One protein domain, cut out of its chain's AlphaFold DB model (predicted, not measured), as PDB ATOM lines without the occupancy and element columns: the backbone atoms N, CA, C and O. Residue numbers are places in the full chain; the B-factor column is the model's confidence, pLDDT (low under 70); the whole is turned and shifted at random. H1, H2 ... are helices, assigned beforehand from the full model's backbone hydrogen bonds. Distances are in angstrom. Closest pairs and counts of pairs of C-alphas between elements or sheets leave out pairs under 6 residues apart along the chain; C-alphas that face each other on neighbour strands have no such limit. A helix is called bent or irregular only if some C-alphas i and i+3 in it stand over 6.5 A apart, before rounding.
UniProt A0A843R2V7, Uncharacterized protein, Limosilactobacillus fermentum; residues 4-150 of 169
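Overview. This is residues 4 to 150 of the 169 residues of an uncharacterized protein of Limosilactobacillus fermentum (UniProt A0A843R2V7). This is a long, thin rod built round one long helix, H1, as its spine: the first arm of the bent helix H3 runs back beside H1, and the shorter H4 packs on another side of H1. At one end of the rod H3 turns and its short second arm, H3b, crosses H1 near its first residues, with residues 118 to 124 sticking out; at the other end a loop region with the tiny H2 joins H1 to H3. The printed part has 147 residues with four named helices, in the order H1, H2, H3, H4, and no named strand, so its class is all helix. It is extended, with a radius of gyration of the C-alphas of 25.1 A and spans of 82 by 24 by 22 A.

Arrangement. Start with H1, residues 4 to 47, which touches three partners. By its hydrogen bonds H3, residues 70 to 118, was assigned as one helix, but it is bent: C-alphas 105 and 108 are 6.9 A apart, and its arms H3a, residues 70 to 105, and H3b, residues 108 to 118, stand at a steep tilt of 63 degrees. H1 and H3a touch at a shallow tilt of 23 degrees, opposite ways; look for their closest C-alphas, Met 30 and Tyr 85, 5.8 A apart. With residues 6 to 13 alone, H1 touches H3b at a steep tilt of 55 degrees, opposite ways; the closest C-alphas are those of Ile 6 and Leu 113, 6.5 A apart. H4, residues 127 to 150, touches H1 at a shallow tilt of 11 degrees, the same way, with C-alphas Gly 28 and Ile 150 closest at 5.1 A. The helix packing is mostly aligned, only just, with 2 of these 3 pairs at a shallow tilt. H4 is apart from H3a and H3b, and H2, residues 58 to 61, touches no helix. Every O i to N i+4 pair is within hydrogen-bond range in H1, H3a and H4, and 6 of 7 are in H3b; H2 is too short for such a pair.

Along the chain. Find C-alpha 4 at (14.656, 31.529, 13.140); from there H1 runs 65.1 A to C-alpha 47 at (38.805, 61.645, -39.289). H2, residues 58 to 61, is neither bent nor irregular, but only just: C-alphas 58 and 61 are 6.2 A apart. H3a covers 51.7 A from C-alpha 70 to C-alpha 105, and H3b 16.0 A from C-alpha 108 to C-alpha 118. H4 spans 34.0 A and ends at C-alpha 150, (23.592, 44.068, -20.247).

Size, cuts and confidence. The C-alphas farthest apart, those of Phe 53 and Ser 123, are 84.1 A from each other. The printed part has no cut, and the three links are short. Mean pLDDT of the printed part is 83.2; look at residues 47 to 68 for the values under 70.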
ATOM      1  N   GLU A   4      14.221  30.129  13.245       89.56
ATOM      2  CA  GLU A   4      14.656  31.529  13.140       89.56
ATOM      3  C   GLU A   4      16.050  31.683  12.505       89.56
ATOM      4  O   GLU A   4      16.317  32.685  11.845       89.56
ATOM      5  N   GLN A   5      16.932  30.687  12.646       89.75
ATOM      6  CA  GLN A   5      18.238  30.695  11.976       89.75
ATOM      7  C   GLN A   5      18.077  30.493  10.465       89.75
ATOM      8  O   GLN A   5      18.750  31.168   9.689       89.75
ATOM      9  N   ILE A   6      17.140  29.633  10.044       88.50
ATOM     10  CA  ILE A   6      16.794  29.445   8.626       88.50
ATOM     11  C   ILE A   6      16.335  30.779   8.023       88.50
ATOM     12  O   ILE A   6      16.821  31.196   6.972       88.50
ATOM     13  N   LEU A   7      15.436  31.491   8.706       90.69
ATOM     14  CA  LEU A   7      14.945  32.784   8.227       90.69
ATOM     15  C   LEU A   7      16.043  33.855   8.172       90.69
ATOM     16  O   LEU A   7      16.062  34.641   7.225       90.69
ATOM     17  N   ALA A   8      16.970  33.862   9.133       91.62
ATOM     18  CA  ALA A   8      18.093  34.795   9.146       91.62
ATOM     19  C   ALA A   8      19.052  34.575   7.964       91.62
ATOM     20  O   ALA A   8      19.411  35.537   7.285       91.62
ATOM     21  N   ILE A   9      19.406  33.320   7.663       91.25
ATOM     22  CA  ILE A   9      20.261  32.986   6.510       91.25
ATOM     23  C   ILE A   9      19.566  33.373   5.199       91.25
ATOM     24  O   ILE A   9      20.198  33.905   4.289       91.25
ATOM     25  N   LEU A  10      18.249  33.161   5.094       91.06
ATOM     26  CA  LEU A  10      17.472  33.611   3.935       91.06
ATOM     27  C   LEU A  10      17.481  35.140   3.781       91.06
ATOM     28  O   LEU A  10      17.594  35.631   2.659       91.06
ATOM     29  N   ASP A  11      17.377  35.895   4.878       92.00
ATOM     30  CA  ASP A  11      17.447  37.360   4.850       92.00
ATOM     31  C   ASP A  11      18.840  37.854   4.417       92.00
ATOM     32  O   ASP A  11      18.947  38.780   3.607       92.00
ATOM     33  N   GLU A  12      19.908  37.199   4.875       91.56
ATOM     34  CA  GLU A  12      21.284  37.488   4.455       91.56
ATOM     35  C   GLU A  12      21.518  37.144   2.974       91.56
ATOM     36  O   GLU A  12      22.133  37.910   2.220       91.56
ATOM     37  N   TRP A  13      20.942  36.035   2.505       91.06
ATOM     38  CA  TRP A  13      20.995  35.659   1.096       91.06
ATOM     39  C   TRP A  13      20.248  36.668   0.211       91.06
ATOM     40  O   TRP A  13      20.754  37.071  -0.839       91.06
ATOM     41  N   ILE A  14      19.085  37.153   0.659       89.75
ATOM     42  CA  ILE A  14      18.353  38.237  -0.007       89.75
ATOM     43  C   ILE A  14      19.209  39.506  -0.085       89.75
ATOM     44  O   ILE A  14      19.299  40.100  -1.160       89.75
ATOM     45  N   ALA A  15      19.858  39.913   1.008       89.56
ATOM     46  CA  ALA A  15      20.728  41.091   1.020       89.56
ATOM     47  C   ALA A  15      21.901  40.954   0.032       89.56
ATOM     48  O   ALA A  15      22.234  41.905  -0.680       89.56
ATOM     49  N   THR A  16      22.467  39.752  -0.084       89.44
ATOM     50  CA  THR A  16      23.532  39.444  -1.053       89.44
ATOM     51  C   THR A  16      23.054  39.616  -2.496       89.44
ATOM     52  O   THR A  16      23.758  40.204  -3.319       89.44
ATOM     53  N   TYR A  17      21.824  39.194  -2.812       86.50
ATOM     54  CA  TYR A  17      21.240  39.459  -4.130       86.50
ATOM     55  C   TYR A  17      21.065  40.956  -4.401       86.50
ATOM     56  O   TYR A  17      21.252  41.396  -5.534       86.50
ATOM     57  N   GLU A  18      20.732  41.771  -3.399       85.31
ATOM     58  CA  GLU A  18      20.626  43.222  -3.598       85.31
ATOM     59  C   GLU A  18      21.968  43.854  -3.974       85.31
ATOM     60  O   GLU A  18      22.022  44.676  -4.893       85.31
ATOM     61  N   GLN A  19      23.055  43.407  -3.343       87.25
ATOM     62  CA  GLN A  19      24.411  43.815  -3.712       87.25
ATOM     63  C   GLN A  19      24.773  43.370  -5.139       87.25
ATOM     64  O   GLN A  19      25.351  44.148  -5.903       87.25
ATOM     65  N   GLU A  20      24.392  42.150  -5.534       88.94
ATOM     66  CA  GLU A  20      24.602  41.650  -6.899       88.94
ATOM     67  C   GLU A  20      23.870  42.524  -7.928       88.94
ATOM     68  O   GLU A  20      24.418  42.860  -8.978       88.94
ATOM     69  N   PHE A  21      22.649  42.959  -7.616       87.06
ATOM     70  CA  PHE A  21      21.883  43.870  -8.464       87.06
ATOM     71  C   PHE A  21      22.571  45.217  -8.670       87.06
ATOM     72  O   PHE A  21      22.618  45.729  -9.793       87.06
ATOM     73  N   ASP A  22      23.104  45.801  -7.599       88.31
ATOM     74  CA  ASP A  22      23.850  47.051  -7.698       88.31
ATOM     75  C   ASP A  22      25.122  46.862  -8.534       88.31
ATOM     76  O   ASP A  22      25.469  47.728  -9.346       88.31
ATOM     77  N   TYR A  23      25.786  45.711  -8.401       90.88
ATOM     78  CA  TYR A  23      26.945  45.363  -9.217       90.88
ATOM     79  C   TYR A  23      26.584  45.250 -10.705       90.88
ATOM     80  O   TYR A  23      27.220  45.895 -11.544       90.88
ATOM     81  N   LEU A  24      25.521  44.513 -11.039       88.56
ATOM     82  CA  LEU A  24      25.018  44.390 -12.411       88.56
ATOM     83  C   LEU A  24      24.660  45.761 -12.997       88.56
ATOM     84  O   LEU A  24      24.968  46.058 -14.155       88.56
ATOM     85  N   TRP A  25      24.073  46.647 -12.193       87.56
ATOM     86  CA  TRP A  25      23.785  48.008 -12.628       87.56
ATOM     87  C   TRP A  25      25.057  48.801 -12.970       87.56
ATOM     88  O   TRP A  25      25.118  49.437 -14.030       87.56
ATOM     89  N   VAL A  26      26.089  48.747 -12.119       91.31
ATOM     90  CA  VAL A  26      27.395  49.377 -12.389       91.31
ATOM     91  C   VAL A  26      28.012  48.807 -13.668       91.31
ATOM     92  O   VAL A  26      28.421  49.576 -14.546       91.31
ATOM     93  N   GLN A  27      28.004  47.483 -13.821       90.44
ATOM     94  CA  GLN A  27      28.539  46.788 -14.990       90.44
ATOM     95  C   GLN A  27      27.843  47.225 -16.285       90.44
ATOM     96  O   GLN A  27      28.504  47.526 -17.284       90.44
ATOM     97  N   GLY A  28      26.513  47.329 -16.286       88.88
ATOM     98  CA  GLY A  28      25.785  47.782 -17.469       88.88
ATOM     99  C   GLY A  28      26.103  49.233 -17.847       88.88
ATOM    100  O   GLY A  28      26.249  49.542 -19.030       88.88
ATOM    101  N   ARG A  29      26.300  50.133 -16.872       90.06
ATOM    102  CA  ARG A  29      26.738  51.514 -17.161       90.06
ATOM    103  C   ARG A  29      28.133  51.564 -17.756       90.06
ATOM    104  O   ARG A  29      28.370  52.339 -18.680       90.06
ATOM    105  N   MET A  30      29.044  50.745 -17.239       92.62
ATOM    106  CA  MET A  30      30.383  50.619 -17.806       92.62
ATOM    107  C   MET A  30      30.319  50.159 -19.260       92.62
ATOM    108  O   MET A  30      31.025  50.716 -20.093       92.62
ATOM    109  N   LYS A  31      29.436  49.213 -19.591       90.19
ATOM    110  CA  LYS A  31      29.279  48.722 -20.963       90.19
ATOM    111  C   LYS A  31      28.725  49.778 -21.926       90.19
ATOM    112  O   LYS A  31      29.175  49.849 -23.066       90.19
ATOM    113  N   VAL A  32      27.810  50.640 -21.475       89.56
ATOM    114  CA  VAL A  32      27.369  51.797 -22.280       89.56
ATOM    115  C   VAL A  32      28.504  52.782 -22.522       89.56
ATOM    116  O   VAL A  32      28.691  53.225 -23.653       89.56
ATOM    117  N   LEU A  33      29.265  53.120 -21.478       90.19
ATOM    118  CA  LEU A  33      30.402  54.028 -21.610       90.19
ATOM    119  C   LEU A  33      31.465  53.454 -22.544       90.19
ATOM    120  O   LEU A  33      31.942  54.168 -23.415       90.19
ATOM    121  N   ASP A  34      31.786  52.168 -22.414       90.62
ATOM    122  CA  ASP A  34      32.727  51.477 -23.297       90.62
ATOM    123  C   ASP A  34      32.285  51.555 -24.764       90.62
ATOM    124  O   ASP A  34      33.087  51.899 -25.630       90.62
ATOM    125  N   LYS A  35      30.994  51.326 -25.044       90.00
ATOM    126  CA  LYS A  35      30.438  51.476 -26.394       90.00
ATOM    127  C   LYS A  35      30.553  52.915 -26.909       90.00
ATOM    128  O   LYS A  35      31.075  53.122 -27.996       90.00
ATOM    129  N   SER A  36      30.132  53.900 -26.114       89.25
ATOM    130  CA  SER A  36      30.216  55.327 -26.466       89.25
ATOM    131  C   SER A  36      31.655  55.767 -26.771       89.25
ATOM    132  O   SER A  36      31.919  56.397 -27.797       89.25
ATOM    133  N   ILE A  37      32.607  55.372 -25.920       88.81
ATOM    134  CA  ILE A  37      34.040  55.638 -26.091       88.81
ATOM    135  C   ILE A  37      34.558  54.978 -27.375       88.81
ATOM    136  O   ILE A  37      35.240  55.630 -28.165       88.81
ATOM    137  N   LYS A  38      34.224  53.704 -27.622       89.06
ATOM    138  CA  LYS A  38      34.639  52.978 -28.836       89.06
ATOM    139  C   LYS A  38      34.099  53.626 -30.108       89.06
ATOM    140  O   LYS A  38      34.890  53.926 -30.999       89.06
ATOM    141  N   ASP A  39      32.800  53.914 -30.156       88.56
ATOM    142  CA  ASP A  39      32.148  54.543 -31.309       88.56
ATOM    143  C   ASP A  39      32.765  55.926 -31.597       88.56
ATOM    144  O   ASP A  39      33.057  56.279 -32.747       88.56
ATOM    145  N   ARG A  40      33.030  56.715 -30.544       86.50
ATOM    146  CA  ARG A  40      33.663  58.034 -30.670       86.50
ATOM    147  C   ARG A  40      35.105  57.929 -31.169       86.50
ATOM    148  O   ARG A  40      35.491  58.692 -32.057       86.50
ATOM    149  N   ARG A  41      35.892  56.990 -30.639       84.50
ATOM    150  CA  ARG A  41      37.278  56.752 -31.070       84.50
ATOM    151  C   ARG A  41      37.357  56.287 -32.514       84.50
ATOM    152  O   ARG A  41      38.161  56.826 -33.262       84.50
ATOM    153  N   GLU A  42      36.476  55.386 -32.938       86.19
ATOM    154  CA  GLU A  42      36.418  54.939 -34.330       86.19
ATOM    155  C   GLU A  42      36.112  56.106 -35.284       86.19
ATOM    156  O   GLU A  42      36.732  56.247 -36.342       86.19
ATOM    157  N   LYS A  43      35.190  56.998 -34.895       82.75
ATOM    158  CA  LYS A  43      34.885  58.210 -35.666       82.75
ATOM    159  C   LYS A  43      36.087  59.153 -35.739       82.75
ATOM    160  O   LYS A  43      36.365  59.698 -36.808       82.75
ATOM    161  N   LEU A  44      36.797  59.348 -34.629       77.19
ATOM    162  CA  LEU A  44      38.005  60.172 -34.581       77.19
ATOM    163  C   LEU A  44      39.124  59.583 -35.453       77.19
ATOM    164  O   LEU A  44      39.676  60.306 -36.277       77.19
ATOM    165  N   ASP A  45      39.400  58.281 -35.359       77.62
ATOM    166  CA  ASP A  45      40.440  57.610 -36.151       77.62
ATOM    167  C   ASP A  45      40.185  57.690 -37.660       77.62
ATOM    168  O   ASP A  45      41.122  57.934 -38.418       77.62
ATOM    169  N   LYS A  46      38.927  57.588 -38.108       75.50
ATOM    170  CA  LYS A  46      38.558  57.820 -39.521       75.50
ATOM    171  C   LYS A  46      38.766  59.268 -39.967       75.50
ATOM    172  O   LYS A  46      38.938  59.532 -41.153       75.50
ATOM    173  N   THR A  47      38.708  60.205 -39.027       69.75
ATOM    174  CA  THR A  47      38.805  61.645 -39.289       69.75
ATOM    175  C   THR A  47      40.257  62.120 -39.323       69.75
ATOM    176  O   THR A  47      40.587  63.060 -40.046       69.75
ATOM    177  N   PHE A  48      41.149  61.471 -38.571       65.94
ATOM    178  CA  PHE A  48      42.575  61.766 -38.608       65.94
ATOM    179  C   PHE A  48      43.184  61.318 -39.944       65.94
ATOM    180  O   PHE A  48      43.458  60.140 -40.160       65.94
ATOM    181  N   ILE A  49      43.452  62.270 -40.843       61.19
ATOM    182  CA  ILE A  49      44.183  61.982 -42.081       61.19
ATOM    183  C   ILE A  49      45.621  61.605 -41.708       61.19
ATOM    184  O   ILE A  49      46.399  62.429 -41.211       61.19
ATOM    185  N   LYS A  50      45.970  60.339 -41.942       58.97
ATOM    186  CA  LYS A  50      47.337  59.833 -41.825       58.97
ATOM    187  C   LYS A  50      48.141  60.377 -43.002       58.97
ATOM    188  O   LYS A  50      47.832  60.056 -44.147       58.97
ATOM    189  N   ILE A  51      49.158  61.194 -42.735       56.59
ATOM    190  CA  ILE A  51      50.062  61.649 -43.791       56.59
ATOM    191  C   ILE A  51      50.929  60.442 -44.173       56.59
ATOM    192  O   ILE A  51      51.624  59.895 -43.304       56.59
ATOM    193  N   PRO A  52      50.885  59.959 -45.426       44.62
ATOM    194  CA  PRO A  52      51.772  58.884 -45.830       44.62
ATOM    195  C   PRO A  52      53.229  59.367 -45.703       44.62
ATOM    196  O   PRO A  52      53.532  60.529 -45.957       44.62
ATOM    197  N   PHE A  53      54.122  58.469 -45.275       55.66
ATOM    198  CA  PHE A  53      55.580  58.666 -45.148       55.66
ATOM    199  C   PHE A  53      56.118  59.452 -43.936       55.66
ATOM    200  O   PHE A  53      57.328  59.433 -43.735       55.66
ATOM    201  N   THR A  54      55.289  60.069 -43.083       55.81
ATOM    202  CA  THR A  54      55.806  60.866 -41.941       55.81
ATOM    203  C   THR A  54      55.364  60.417 -40.549       55.81
ATOM    204  O   THR A  54      55.786  61.015 -39.568       55.81
ATOM    205  N   GLY A  55      54.535  59.378 -40.400       58.34
ATOM    206  CA  GLY A  55      54.045  58.923 -39.082       58.34
ATOM    207  C   GLY A  55      53.171  59.942 -38.324       58.34
ATOM    208  O   GLY A  55      52.618  59.611 -37.280       58.34
ATOM    209  N   LYS A  56      53.008  61.154 -38.868       53.81
ATOM    210  CA  LYS A  56      52.284  62.290 -38.292       53.81
ATOM    211  C   LYS A  56      50.825  62.330 -38.763       53.81
ATOM    212  O   LYS A  56      50.501  61.899 -39.875       53.81
ATOM    213  N   ARG A  57      49.939  62.861 -37.913       60.28
ATOM    214  CA  ARG A  57      48.511  63.085 -38.201       60.28
ATOM    215  C   ARG A  57      48.276  64.581 -38.450       60.28
ATOM    216  O   ARG A  57      48.757  65.414 -37.695       60.28
ATOM    217  N   LEU A  58      47.520  64.926 -39.499       55.66
ATOM    218  CA  LEU A  58      47.331  66.313 -39.980       55.66
ATOM    219  C   LEU A  58      46.759  67.302 -38.941       55.66
ATOM    220  O   LEU A  58      46.995  68.502 -39.053       55.66
ATOM    221  N   PHE A  59      46.028  66.815 -37.937       55.72
ATOM    222  CA  PHE A  59      45.418  67.658 -36.902       55.72
ATOM    223  C   PHE A  59      46.356  68.017 -35.740       55.72
ATOM    224  O   PHE A  59      46.044  68.969 -35.029       55.72
ATOM    225  N   ASP A  60      47.477  67.307 -35.556       53.81
ATOM    226  CA  ASP A  60      48.420  67.590 -34.460       53.81
ATOM    227  C   ASP A  60      49.257  68.855 -34.729       53.81
ATOM    228  O   ASP A  60      49.555  69.600 -33.799       53.81
ATOM    229  N   ASP A  61      49.582  69.138 -35.998       51.66
ATOM    230  CA  ASP A  61      50.602  70.140 -36.355       51.66
ATOM    231  C   ASP A  61      50.046  71.410 -37.060       51.66
ATOM    232  O   ASP A  61      50.752  72.414 -37.127       51.66
ATOM    233  N   ILE A  62      48.815  71.406 -37.612       49.75
ATOM    234  CA  ILE A  62      48.336  72.454 -38.566       49.75
ATOM    235  C   ILE A  62      47.039  73.167 -38.103       49.75
ATOM    236  O   ILE A  62      46.583  74.135 -38.713       49.75
ATOM    237  N   GLY A  63      46.466  72.758 -36.966       55.81
ATOM    238  CA  GLY A  63      45.244  73.345 -36.407       55.81
ATOM    239  C   GLY A  63      43.945  72.698 -36.910       55.81
ATOM    240  O   GLY A  63      43.932  71.826 -37.778       55.81
ATOM    241  N   VAL A  64      42.815  73.091 -36.310       60.56
ATOM    242  CA  VAL A  64      41.501  72.481 -36.577       60.56
ATOM    243  C   VAL A  64      40.986  72.904 -37.954       60.56
ATOM    244  O   VAL A  64      40.586  74.053 -38.148       60.56
ATOM    245  N   LEU A  65      40.941  71.961 -38.899       61.12
ATOM    246  CA  LEU A  65      40.383  72.184 -40.234       61.12
ATOM    247  C   LEU A  65      38.910  72.660 -40.173       61.12
ATOM    248  O   LEU A  65      38.128  72.175 -39.342       61.12
ATOM    249  N   PRO A  66      38.482  73.570 -41.070       56.56
ATOM    250  CA  PRO A  66      37.073  73.930 -41.224       56.56
ATOM    251  C   PRO A  66      36.223  72.668 -41.456       56.56
ATOM    252  O   PRO A  66      36.542  71.860 -42.318       56.56
ATOM    253  N   GLY A  67      35.170  72.464 -40.656       64.12
ATOM    254  CA  GLY A  67      34.357  71.231 -40.657       64.12
ATOM    255  C   GLY A  67      34.680  70.240 -39.527       64.12
ATOM    256  O   GLY A  67      33.864  69.380 -39.209       64.12
ATOM    257  N   HIS A  68      35.805  70.424 -38.829       69.12
ATOM    258  CA  HIS A  68      36.267  69.540 -37.749       69.12
ATOM    259  C   HIS A  68      36.230  70.187 -36.357       69.12
ATOM    260  O   HIS A  68      36.826  69.688 -35.404       69.12
ATOM    261  N   LYS A  69      35.454  71.270 -36.206       71.00
ATOM    262  CA  LYS A  69      35.232  71.986 -34.932       71.00
ATOM    263  C   LYS A  69      34.645  71.109 -33.815       71.00
ATOM    264  O   LYS A  69      34.684  71.502 -32.657       71.00
ATOM    265  N   TRP A  70      34.110  69.938 -34.156       77.81
ATOM    266  CA  TRP A  70      33.571  68.965 -33.207       77.81
ATOM    267  C   TRP A  70      34.656  68.110 -32.526       77.81
ATOM    268  O   TRP A  70      34.384  67.547 -31.470       77.81
ATOM    269  N   ILE A  71      35.872  68.020 -33.090       77.44
ATOM    270  CA  ILE A  71      36.956  67.169 -32.564       77.44
ATOM    271  C   ILE A  71      37.377  67.585 -31.143       77.44
ATOM    272  O   ILE A  71      37.413  66.707 -30.282       77.44
ATOM    273  N   PRO A  72      37.631  68.876 -30.831       80.25
ATOM    274  CA  PRO A  72      37.973  69.278 -29.464       80.25
ATOM    275  C   PRO A  72      36.884  68.911 -28.447       80.25
ATOM    276  O   PRO A  72      37.184  68.409 -27.365       80.25
ATOM    277  N   THR A  73      35.610  69.097 -28.814       82.81
ATOM    278  CA  THR A  73      34.467  68.706 -27.976       82.81
ATOM    279  C   THR A  73      34.427  67.196 -27.761       82.81
ATOM    280  O   THR A  73      34.286  66.751 -26.627       82.81
ATOM    281  N   ALA A  74      34.626  66.406 -28.819       82.75
ATOM    282  CA  ALA A  74      34.667  64.950 -28.731       82.75
ATOM    283  C   ALA A  74      35.824  64.448 -27.851       82.75
ATOM    284  O   ALA A  74      35.620  63.543 -27.049       82.75
ATOM    285  N   LEU A  75      37.015  65.047 -27.938       83.06
ATOM    286  CA  LEU A  75      38.144  64.698 -27.067       83.06
ATOM    287  C   LEU A  75      37.859  65.037 -25.596       83.06
ATOM    288  O   LEU A  75      38.169  64.247 -24.705       83.06
ATOM    289  N   MET A  76      37.220  66.181 -25.332       86.38
ATOM    290  CA  MET A  76      36.792  66.554 -23.980       86.38
ATOM    291  C   MET A  76      35.730  65.590 -23.426       86.38
ATOM    292  O   MET A  76      35.770  65.239 -22.245       86.38
ATOM    293  N   GLU A  77      34.769  65.170 -24.251       86.25
ATOM    294  CA  GLU A  77      33.763  64.170 -23.876       86.25
ATOM    295  C   GLU A  77      34.384  62.792 -23.627       86.25
ATOM    296  O   GLU A  77      34.044  62.164 -22.625       86.25
ATOM    297  N   ASP A  78      35.338  62.358 -24.459       86.12
ATOM    298  CA  ASP A  78      36.073  61.101 -24.259       86.12
ATOM    299  C   ASP A  78      36.789  61.104 -22.907       86.12
ATOM    300  O   ASP A  78      36.611  60.189 -22.108       86.12
ATOM    301  N   ALA A  79      37.516  62.180 -22.587       87.69
ATOM    302  CA  ALA A  79      38.206  62.312 -21.307       87.69
ATOM    303  C   ALA A  79      37.237  62.234 -20.109       87.69
ATOM    304  O   ALA A  79      37.528  61.572 -19.106       87.69
ATOM    305  N   LYS A  80      36.058  62.866 -20.214       91.75
ATOM    306  CA  LYS A  80      35.009  62.801 -19.183       91.75
ATOM    307  C   LYS A  80      34.450  61.387 -19.029       91.75
ATOM    308  O   LYS A  80      34.306  60.907 -17.903       91.75
ATOM    309  N   GLU A  81      34.141  60.715 -20.134       91.12
ATOM    310  CA  GLU A  81      33.584  59.360 -20.120       91.12
ATOM    311  C   GLU A  81      34.594  58.321 -19.638       91.12
ATOM    312  O   GLU A  81      34.231  57.481 -18.819       91.12
ATOM    313  N   VAL A  82      35.861  58.423 -20.044       91.56
ATOM    314  CA  VAL A  82      36.957  57.576 -19.548       91.56
ATOM    315  C   VAL A  82      37.153  57.775 -18.046       91.56
ATOM    316  O   VAL A  82      37.256  56.802 -17.301       91.56
ATOM    317  N   THR A  83      37.128  59.019 -17.563       94.25
ATOM    318  CA  THR A  83      37.218  59.304 -16.119       94.25
ATOM    319  C   THR A  83      36.051  58.670 -15.357       94.25
ATOM    320  O   THR A  83      36.243  58.044 -14.311       94.25
ATOM    321  N   LYS A  84      34.829  58.783 -15.892       93.56
ATOM    322  CA  LYS A  84      33.630  58.157 -15.317       93.56
ATOM    323  C   LYS A  84      33.726  56.630 -15.341       93.56
ATOM    324  O   LYS A  84      33.390  56.000 -14.342       93.56
ATOM    325  N   TYR A  85      34.205  56.049 -16.439       93.88
ATOM    326  CA  TYR A  85      34.426  54.613 -16.579       93.88
ATOM    327  C   TYR A  85      35.423  54.110 -15.536       93.88
ATOM    328  O   TYR A  85      35.110  53.174 -14.812       93.88
ATOM    329  N   ASN A  86      36.572  54.773 -15.381       94.31
ATOM    330  CA  ASN A  86      37.594  54.388 -14.404       94.31
ATOM    331  C   ASN A  86      37.065  54.449 -12.967       94.31
ATOM    332  O   ASN A  86      37.324  53.552 -12.170       94.31
ATOM    333  N   ARG A  87      36.260  55.466 -12.637       95.44
ATOM    334  CA  ARG A  87      35.600  55.537 -11.327       95.44
ATOM    335  C   ARG A  87      34.640  54.366 -11.104       95.44
ATOM    336  O   ARG A  87      34.624  53.799 -10.014       95.44
ATOM    337  N   LEU A  88      33.843  54.014 -12.113       94.06
ATOM    338  CA  LEU A  88      32.935  52.866 -12.045       94.06
ATOM    339  C   LEU A  88      33.696  51.538 -11.989       94.06
ATOM    340  O   LEU A  88      33.260  50.639 -11.284       94.06
ATOM    341  N   LEU A  89      34.843  51.428 -12.660       94.44
ATOM    342  CA  LEU A  89      35.715  50.258 -12.602       94.44
ATOM    343  C   LEU A  89      36.259  50.041 -11.189       94.44
ATOM    344  O   LEU A  89      36.186  48.931 -10.674       94.44
ATOM    345  N   GLU A  90      36.763  51.091 -10.538       95.31
ATOM    346  CA  GLU A  90      37.232  50.995  -9.151       95.31
ATOM    347  C   GLU A  90      36.092  50.663  -8.181       95.31
ATOM    348  O   GLU A  90      36.277  49.874  -7.255       95.31
ATOM    349  N   GLN A  91      34.893  51.202  -8.417       94.12
ATOM    350  CA  GLN A  91      33.702  50.808  -7.667       94.12
ATOM    351  C   GLN A  91      33.373  49.322  -7.881       94.12
ATOM    352  O   GLN A  91      33.183  48.595  -6.910       94.12
ATOM    353  N   ALA A  92      33.348  48.856  -9.131       93.38
ATOM    354  CA  ALA A  92      33.037  47.476  -9.482       93.38
ATOM    355  C   ALA A  92      34.040  46.485  -8.876       93.38
ATOM    356  O   ALA A  92      33.626  45.448  -8.375       93.38
ATOM    357  N   LYS A  93      35.340  46.808  -8.862       92.75
ATOM    358  CA  LYS A  93      36.376  45.967  -8.235       92.75
ATOM    359  C   LYS A  93      36.114  45.731  -6.747       92.75
ATOM    360  O   LYS A  93      36.232  44.599  -6.285       92.75
ATOM    361  N   ARG A  94      35.741  46.785  -6.013       92.69
ATOM    362  CA  ARG A  94      35.395  46.682  -4.586       92.69
ATOM    363  C   ARG A  94      34.160  45.810  -4.399       92.69
ATOM    364  O   ARG A  94      34.233  44.815  -3.701       92.69
ATOM    365  N   MET A  95      33.096  46.104  -5.148       93.06
ATOM    366  CA  MET A  95      31.846  45.342  -5.080       93.06
ATOM    367  C   MET A  95      32.034  43.857  -5.409       93.06
ATOM    368  O   MET A  95      31.429  43.021  -4.758       93.06
ATOM    369  N   VAL A  96      32.870  43.514  -6.397       92.31
ATOM    370  CA  VAL A  96      33.185  42.110  -6.721       92.31
ATOM    371  C   VAL A  96      33.912  41.429  -5.574       92.31
ATOM    372  O   VAL A  96      33.621  40.276  -5.288       92.31
ATOM    373  N   THR A  97      34.849  42.126  -4.931       91.50
ATOM    374  CA  THR A  97      35.588  41.573  -3.790       91.50
ATOM    375  C   THR A  97      34.622  41.281  -2.642       91.50
ATOM    376  O   THR A  97      34.535  40.137  -2.209       91.50
ATOM    377  N   ASP A  98      33.806  42.271  -2.266       89.50
ATOM    378  CA  ASP A  98      32.804  42.144  -1.202       89.50
ATOM    379  C   ASP A  98      31.782  41.030  -1.511       89.50
ATOM    380  O   ASP A  98      31.436  40.229  -0.643       89.50
ATOM    381  N   LEU A  99      31.326  40.933  -2.768       91.00
ATOM    382  CA  LEU A  99      30.406  39.884  -3.220       91.00
ATOM    383  C   LEU A  99      31.038  38.493  -3.159       91.00
ATOM    384  O   LEU A  99      30.373  37.558  -2.728       91.00
ATOM    385  N   ILE A 100      32.295  38.338  -3.584       89.88
ATOM    386  CA  ILE A 100      33.001  37.049  -3.527       89.88
ATOM    387  C   ILE A 100      33.180  36.612  -2.073       89.88
ATOM    388  O   ILE A 100      32.936  35.446  -1.767       89.88
ATOM    389  N   GLU A 101      33.575  37.523  -1.184       90.44
ATOM    390  CA  GLU A 101      33.736  37.234   0.244       90.44
ATOM    391  C   GLU A 101      32.403  36.812   0.874       90.44
ATOM    392  O   GLU A 101      32.316  35.746   1.488       90.44
ATOM    393  N   THR A 102      31.345  37.589   0.631       89.31
ATOM    394  CA  THR A 102      29.998  37.328   1.163       89.31
ATOM    395  C   THR A 102      29.421  36.016   0.618       89.31
ATOM    396  O   THR A 102      28.930  35.184   1.378       89.31
ATOM    397  N   GLN A 103      29.536  35.761  -0.691       87.38
ATOM    398  CA  GLN A 103      29.062  34.511  -1.296       87.38
ATOM    399  C   GLN A 103      29.854  33.296  -0.810       87.38
ATOM    400  O   GLN A 103      29.260  32.253  -0.555       87.38
ATOM    401  N   SER A 104      31.175  33.413  -0.649       88.31
ATOM    402  CA  SER A 104      32.005  32.295  -0.179       88.31
ATOM    403  C   SER A 104      31.638  31.867   1.242       88.31
ATOM    404  O   SER A 104      31.675  30.676   1.544       88.31
ATOM    405  N   ALA A 105      31.255  32.821   2.096       89.75
ATOM    406  CA  ALA A 105      30.758  32.540   3.438       89.75
ATOM    407  C   ALA A 105      29.342  31.933   3.426       89.75
ATOM    408  O   ALA A 105      29.061  31.021   4.200       89.75
ATOM    409  N   LEU A 106      28.466  32.403   2.530       89.44
ATOM    410  CA  LEU A 106      27.055  32.006   2.490       89.44
ATOM    411  C   LEU A 106      26.767  30.694   1.755       89.44
ATOM    412  O   LEU A 106      25.806  30.017   2.109       89.44
ATOM    413  N   ILE A 107      27.547  30.321   0.735       88.00
ATOM    414  CA  ILE A 107      27.274  29.126  -0.087       88.00
ATOM    415  C   ILE A 107      27.105  27.852   0.763       88.00
ATOM    416  O   ILE A 107      26.090  27.172   0.584       88.00
ATOM    417  N   PRO A 108      28.007  27.529   1.713       89.94
ATOM    418  CA  PRO A 108      27.847  26.342   2.553       89.94
ATOM    419  C   PRO A 108      26.564  26.368   3.396       89.94
ATOM    420  O   PRO A 108      25.906  25.338   3.561       89.94
ATOM    421  N   GLU A 109      26.184  27.544   3.904       89.69
ATOM    422  CA  GLU A 109      24.974  27.724   4.712       89.69
ATOM    423  C   GLU A 109      23.707  27.589   3.866       89.69
ATOM    424  O   GLU A 109      22.764  26.920   4.281       89.69
ATOM    425  N   VAL A 110      23.697  28.132   2.645       87.06
ATOM    426  CA  VAL A 110      22.582  27.991   1.694       87.06
ATOM    427  C   VAL A 110      22.397  26.534   1.259       87.06
ATOM    428  O   VAL A 110      21.269  26.043   1.217       87.06
ATOM    429  N   GLU A 111      23.482  25.808   0.970       86.38
ATOM    430  CA  GLU A 111      23.413  24.381   0.617       86.38
ATOM    431  C   GLU A 111      22.858  23.528   1.761       86.38
ATOM    432  O   GLU A 111      22.068  22.604   1.542       86.38
ATOM    433  N   ARG A 112      23.261  23.838   2.996       87.81
ATOM    434  CA  ARG A 112      22.714  23.200   4.192       87.81
ATOM    435  C   ARG A 112      21.238  23.553   4.376       87.81
ATOM    436  O   ARG A 112      20.432  22.664   4.639       87.81
ATOM    437  N   LEU A 113      20.892  24.824   4.209       89.12
ATOM    438  CA  LEU A 113      19.543  25.354   4.362       89.12
ATOM    439  C   LEU A 113      18.557  24.734   3.369       89.12
ATOM    440  O   LEU A 113      17.449  24.400   3.771       89.12
ATOM    441  N   ALA A 114      18.959  24.496   2.118       85.81
ATOM    442  CA  ALA A 114      18.116  23.807   1.139       85.81
ATOM    443  C   ALA A 114      17.677  22.416   1.635       85.81
ATOM    444  O   ALA A 114      16.499  22.078   1.571       85.81
ATOM    445  N   ARG A 115      18.605  21.642   2.219       86.12
ATOM    446  CA  ARG A 115      18.294  20.318   2.789       86.12
ATOM    447  C   ARG A 115      17.416  20.412   4.030       86.12
ATOM    448  O   ARG A 115      16.580  19.546   4.244       86.12
ATOM    449  N   GLU A 116      17.636  21.410   4.880       87.31
ATOM    450  CA  GLU A 116      16.832  21.597   6.092       87.31
ATOM    451  C   GLU A 116      15.397  21.993   5.724       87.31
ATOM    452  O   GLU A 116      14.468  21.417   6.277       87.31
ATOM    453  N   ILE A 117      15.210  22.875   4.732       85.75
ATOM    454  CA  ILE A 117      13.885  23.261   4.227       85.75
ATOM    455  C   ILE A 117      13.129  22.064   3.645       85.75
ATOM    456  O   ILE A 117      11.952  21.899   3.952       85.75
ATOM    457  N   ASP A 118      13.790  21.205   2.864       85.69
ATOM    458  CA  ASP A 118      13.157  20.009   2.287       85.69
ATOM    459  C   ASP A 118      12.683  19.001   3.351       85.69
ATOM    460  O   ASP A 118      11.787  18.199   3.094       85.69
ATOM    461  N   ASN A 119      13.282  19.032   4.547       85.62
ATOM    462  CA  ASN A 119      12.928  18.160   5.667       85.62
ATOM    463  C   ASN A 119      12.005  18.838   6.699       85.62
ATOM    464  O   ASN A 119      11.658  18.197   7.696       85.62
ATOM    465  N   LEU A 120      11.610  20.101   6.494       86.19
ATOM    466  CA  LEU A 120      10.667  20.781   7.385       86.19
ATOM    467  C   LEU A 120       9.284  20.115   7.290       86.19
ATOM    468  O   LEU A 120       8.795  19.856   6.187       86.19
ATOM    469  N   PRO A 121       8.606  19.861   8.422       85.12
ATOM    470  CA  PRO A 121       7.223  19.408   8.393       85.12
ATOM    471  C   PRO A 121       6.327  20.506   7.802       85.12
ATOM    472  O   PRO A 121       6.536  21.690   8.063       85.12
ATOM    473  N   GLU A 122       5.274  20.131   7.068       80.88
ATOM    474  CA  GLU A 122       4.341  21.100   6.455       80.88
ATOM    475  C   GLU A 122       3.766  22.108   7.466       80.88
ATOM    476  O   GLU A 122       3.481  23.247   7.110       80.88
ATOM    477  N   SER A 123       3.638  21.720   8.739       81.56
ATOM    478  CA  SER A 123       3.177  22.595   9.823       81.56
ATOM    479  C   SER A 123       4.113  23.767  10.142       81.56
ATOM    480  O   SER A 123       3.660  24.747  10.728       81.56
ATOM    481  N   GLU A 124       5.400  23.663   9.803       78.25
ATOM    482  CA  GLU A 124       6.409  24.719   9.996       78.25
ATOM    483  C   GLU A 124       6.595  25.590   8.744       78.25
ATOM    484  O   GLU A 124       7.205  26.659   8.816       78.25
ATOM    485  N   ILE A 125       6.030  25.187   7.600       82.75
ATOM    486  CA  ILE A 125       6.020  26.001   6.383       82.75
ATOM    487  C   ILE A 125       4.975  27.103   6.548       82.75
ATOM    488  O   ILE A 125       3.785  26.920   6.295       82.75
ATOM    489  N   ASP A 126       5.433  28.278   6.971       87.44
ATOM    490  CA  ASP A 126       4.584  29.449   7.134       87.44
ATOM    491  C   ASP A 126       4.765  30.484   6.001       87.44
ATOM    492  O   ASP A 126       5.550  30.350   5.050       87.44
ATOM    493  N   HIS A 127       4.006  31.572   6.114       88.38
ATOM    494  CA  HIS A 127       4.069  32.698   5.190       88.38
ATOM    495  C   HIS A 127       5.428  33.427   5.181       88.38
ATOM    496  O   HIS A 127       5.785  34.004   4.158       88.38
ATOM    497  N   ARG A 128       6.196  33.419   6.281       90.69
ATOM    498  CA  ARG A 128       7.511  34.077   6.395       90.69
ATOM    499  C   ARG A 128       8.558  33.341   5.572       90.69
ATOM    500  O   ARG A 128       9.372  34.000   4.919       90.69
ATOM    501  N   LEU A 129       8.538  32.008   5.610       89.38
ATOM    502  CA  LEU A 129       9.405  31.172   4.782       89.38
ATOM    503  C   LEU A 129       9.017  31.304   3.306       89.38
ATOM    504  O   LEU A 129       9.874  31.560   2.461       89.38
ATOM    505  N   THR A 130       7.716  31.218   3.021       88.50
ATOM    506  CA  THR A 130       7.162  31.334   1.663       88.50
ATOM    507  C   THR A 130       7.458  32.694   1.017       88.50
ATOM    508  O   THR A 130       7.796  32.757  -0.167       88.50
ATOM    509  N   ASP A 131       7.366  33.795   1.770       91.12
ATOM    510  CA  ASP A 131       7.703  35.136   1.275       91.12
ATOM    511  C   ASP A 131       9.181  35.230   0.872       91.12
ATOM    512  O   ASP A 131       9.503  35.672  -0.233       91.12
ATOM    513  N   ARG A 132      10.093  34.757   1.727       90.75
ATOM    514  CA  ARG A 132      11.541  34.833   1.475       90.75
ATOM    515  C   ARG A 132      11.968  34.004   0.273       90.75
ATOM    516  O   ARG A 132      12.693  34.511  -0.585       90.75
ATOM    517  N   THR A 133      11.491  32.766   0.167       88.12
ATOM    518  CA  THR A 133      11.785  31.901  -0.987       88.12
ATOM    519  C   THR A 133      11.227  32.495  -2.281       88.12
ATOM    520  O   THR A 133      11.934  32.543  -3.292       88.12
ATOM    521  N   SER A 134      10.017  33.067  -2.242       89.31
ATOM    522  CA  SER A 134       9.424  33.789  -3.378       89.31
ATOM    523  C   SER A 134      10.248  35.013  -3.783       89.31
ATOM    524  O   SER A 134      10.485  35.249  -4.973       89.31
ATOM    525  N   ARG A 135      10.729  35.792  -2.806       88.25
ATOM    526  CA  ARG A 135      11.614  36.935  -3.054       88.25
ATOM    527  C   ARG A 135      12.902  36.481  -3.731       88.25
ATOM    528  O   ARG A 135      13.245  37.051  -4.763       88.25
ATOM    529  N   ILE A 136      13.568  35.444  -3.224       88.75
ATOM    530  CA  ILE A 136      14.793  34.887  -3.823       88.75
ATOM    531  C   ILE A 136      14.561  34.451  -5.277       88.75
ATOM    532  O   ILE A 136      15.302  34.875  -6.165       88.75
ATOM    533  N   ALA A 137      13.495  33.699  -5.561       86.31
ATOM    534  CA  ALA A 137      13.165  33.285  -6.929       86.31
ATOM    535  C   ALA A 137      12.941  34.489  -7.871       86.31
ATOM    536  O   ALA A 137      13.381  34.501  -9.031       86.31
ATOM    537  N   SER A 138      12.294  35.537  -7.356       87.06
ATOM    538  CA  SER A 138      12.078  36.796  -8.070       87.06
ATOM    539  C   SER A 138      13.387  37.548  -8.348       87.06
ATOM    540  O   SER A 138      13.595  38.039  -9.467       87.06
ATOM    541  N   TYR A 139      14.307  37.588  -7.374       86.19
ATOM    542  CA  TYR A 139      15.650  38.148  -7.548       86.19
ATOM    543  C   TYR A 139      16.419  37.411  -8.642       86.19
ATOM    544  O   TYR A 139      16.898  38.063  -9.570       86.19
ATOM    545  N   MET A 140      16.472  36.076  -8.598       83.94
ATOM    546  CA  MET A 140      17.174  35.263  -9.599       83.94
ATOM    547  C   MET A 140      16.660  35.534 -11.020       83.94
ATOM    548  O   MET A 140      17.444  35.776 -11.942       83.94
ATOM    549  N   SER A 141      15.335  35.578 -11.190       84.81
ATOM    550  CA  SER A 141      14.700  35.868 -12.484       84.81
ATOM    551  C   SER A 141      15.045  37.272 -12.987       84.81
ATOM    552  O   SER A 141      15.391  37.478 -14.154       84.81
ATOM    553  N   SER A 142      14.994  38.256 -12.090       82.62
ATOM    554  CA  SER A 142      15.271  39.653 -12.414       82.62
ATOM    555  C   SER A 142      16.763  39.887 -12.716       82.62
ATOM    556  O   SER A 142      17.093  40.659 -13.619       82.62
ATOM    557  N   ALA A 143      17.672  39.201 -12.014       81.31
ATOM    558  CA  ALA A 143      19.114  39.299 -12.225       81.31
ATOM    559  C   ALA A 143      19.488  38.698 -13.583       81.31
ATOM    560  O   ALA A 143      20.245  39.294 -14.350       81.31
ATOM    561  N   GLN A 144      18.875  37.568 -13.945       81.38
ATOM    562  CA  GLN A 144      19.028  36.977 -15.270       81.38
ATOM    563  C   GLN A 144      18.533  37.922 -16.375       81.38
ATOM    564  O   GLN A 144      19.206  38.083 -17.397       81.38
ATOM    565  N   ALA A 145      17.388  38.581 -16.175       82.19
ATOM    566  CA  ALA A 145      16.883  39.578 -17.116       82.19
ATOM    567  C   ALA A 145      17.845  40.770 -17.262       82.19
ATOM    568  O   ALA A 145      18.104  41.211 -18.384       82.19
ATOM    569  N   GLN A 146      18.425  41.258 -16.159       80.19
ATOM    570  CA  GLN A 146      19.438  42.314 -16.201       80.19
ATOM    571  C   GLN A 146      20.715  41.876 -16.915       80.19
ATOM    572  O   GLN A 146      21.192  42.618 -17.767       80.19
ATOM    573  N   ARG A 147      21.237  40.675 -16.643       82.50
ATOM    574  CA  ARG A 147      22.406  40.124 -17.350       82.50
ATOM    575  C   ARG A 147      22.166  40.079 -18.859       82.50
ATOM    576  O   ARG A 147      22.956  40.632 -19.614       82.50
ATOM    577  N   ARG A 148      21.011  39.564 -19.299       82.31
ATOM    578  CA  ARG A 148      20.617  39.576 -20.722       82.31
ATOM    579  C   ARG A 148      20.515  40.993 -21.287       82.31
ATOM    580  O   ARG A 148      20.939  41.236 -22.413       82.31
ATOM    581  N   ALA A 149      19.948  41.930 -20.527       80.19
ATOM    582  CA  ALA A 149      19.864  43.323 -20.951       80.19
ATOM    583  C   ALA A 149      21.260  43.932 -21.126       80.19
ATOM    584  O   ALA A 149      21.487  44.586 -22.138       80.19
ATOM    585  N   ILE A 150      22.183  43.663 -20.191       81.75
ATOM    586  CA  ILE A 150      23.592  44.068 -20.247       81.75
ATOM    587  C   ILE A 150      24.271  43.460 -21.473       81.75
ATOM    588  O   ILE A 150      24.944  44.162 -22.229       81.75
TER     589      ILE A 150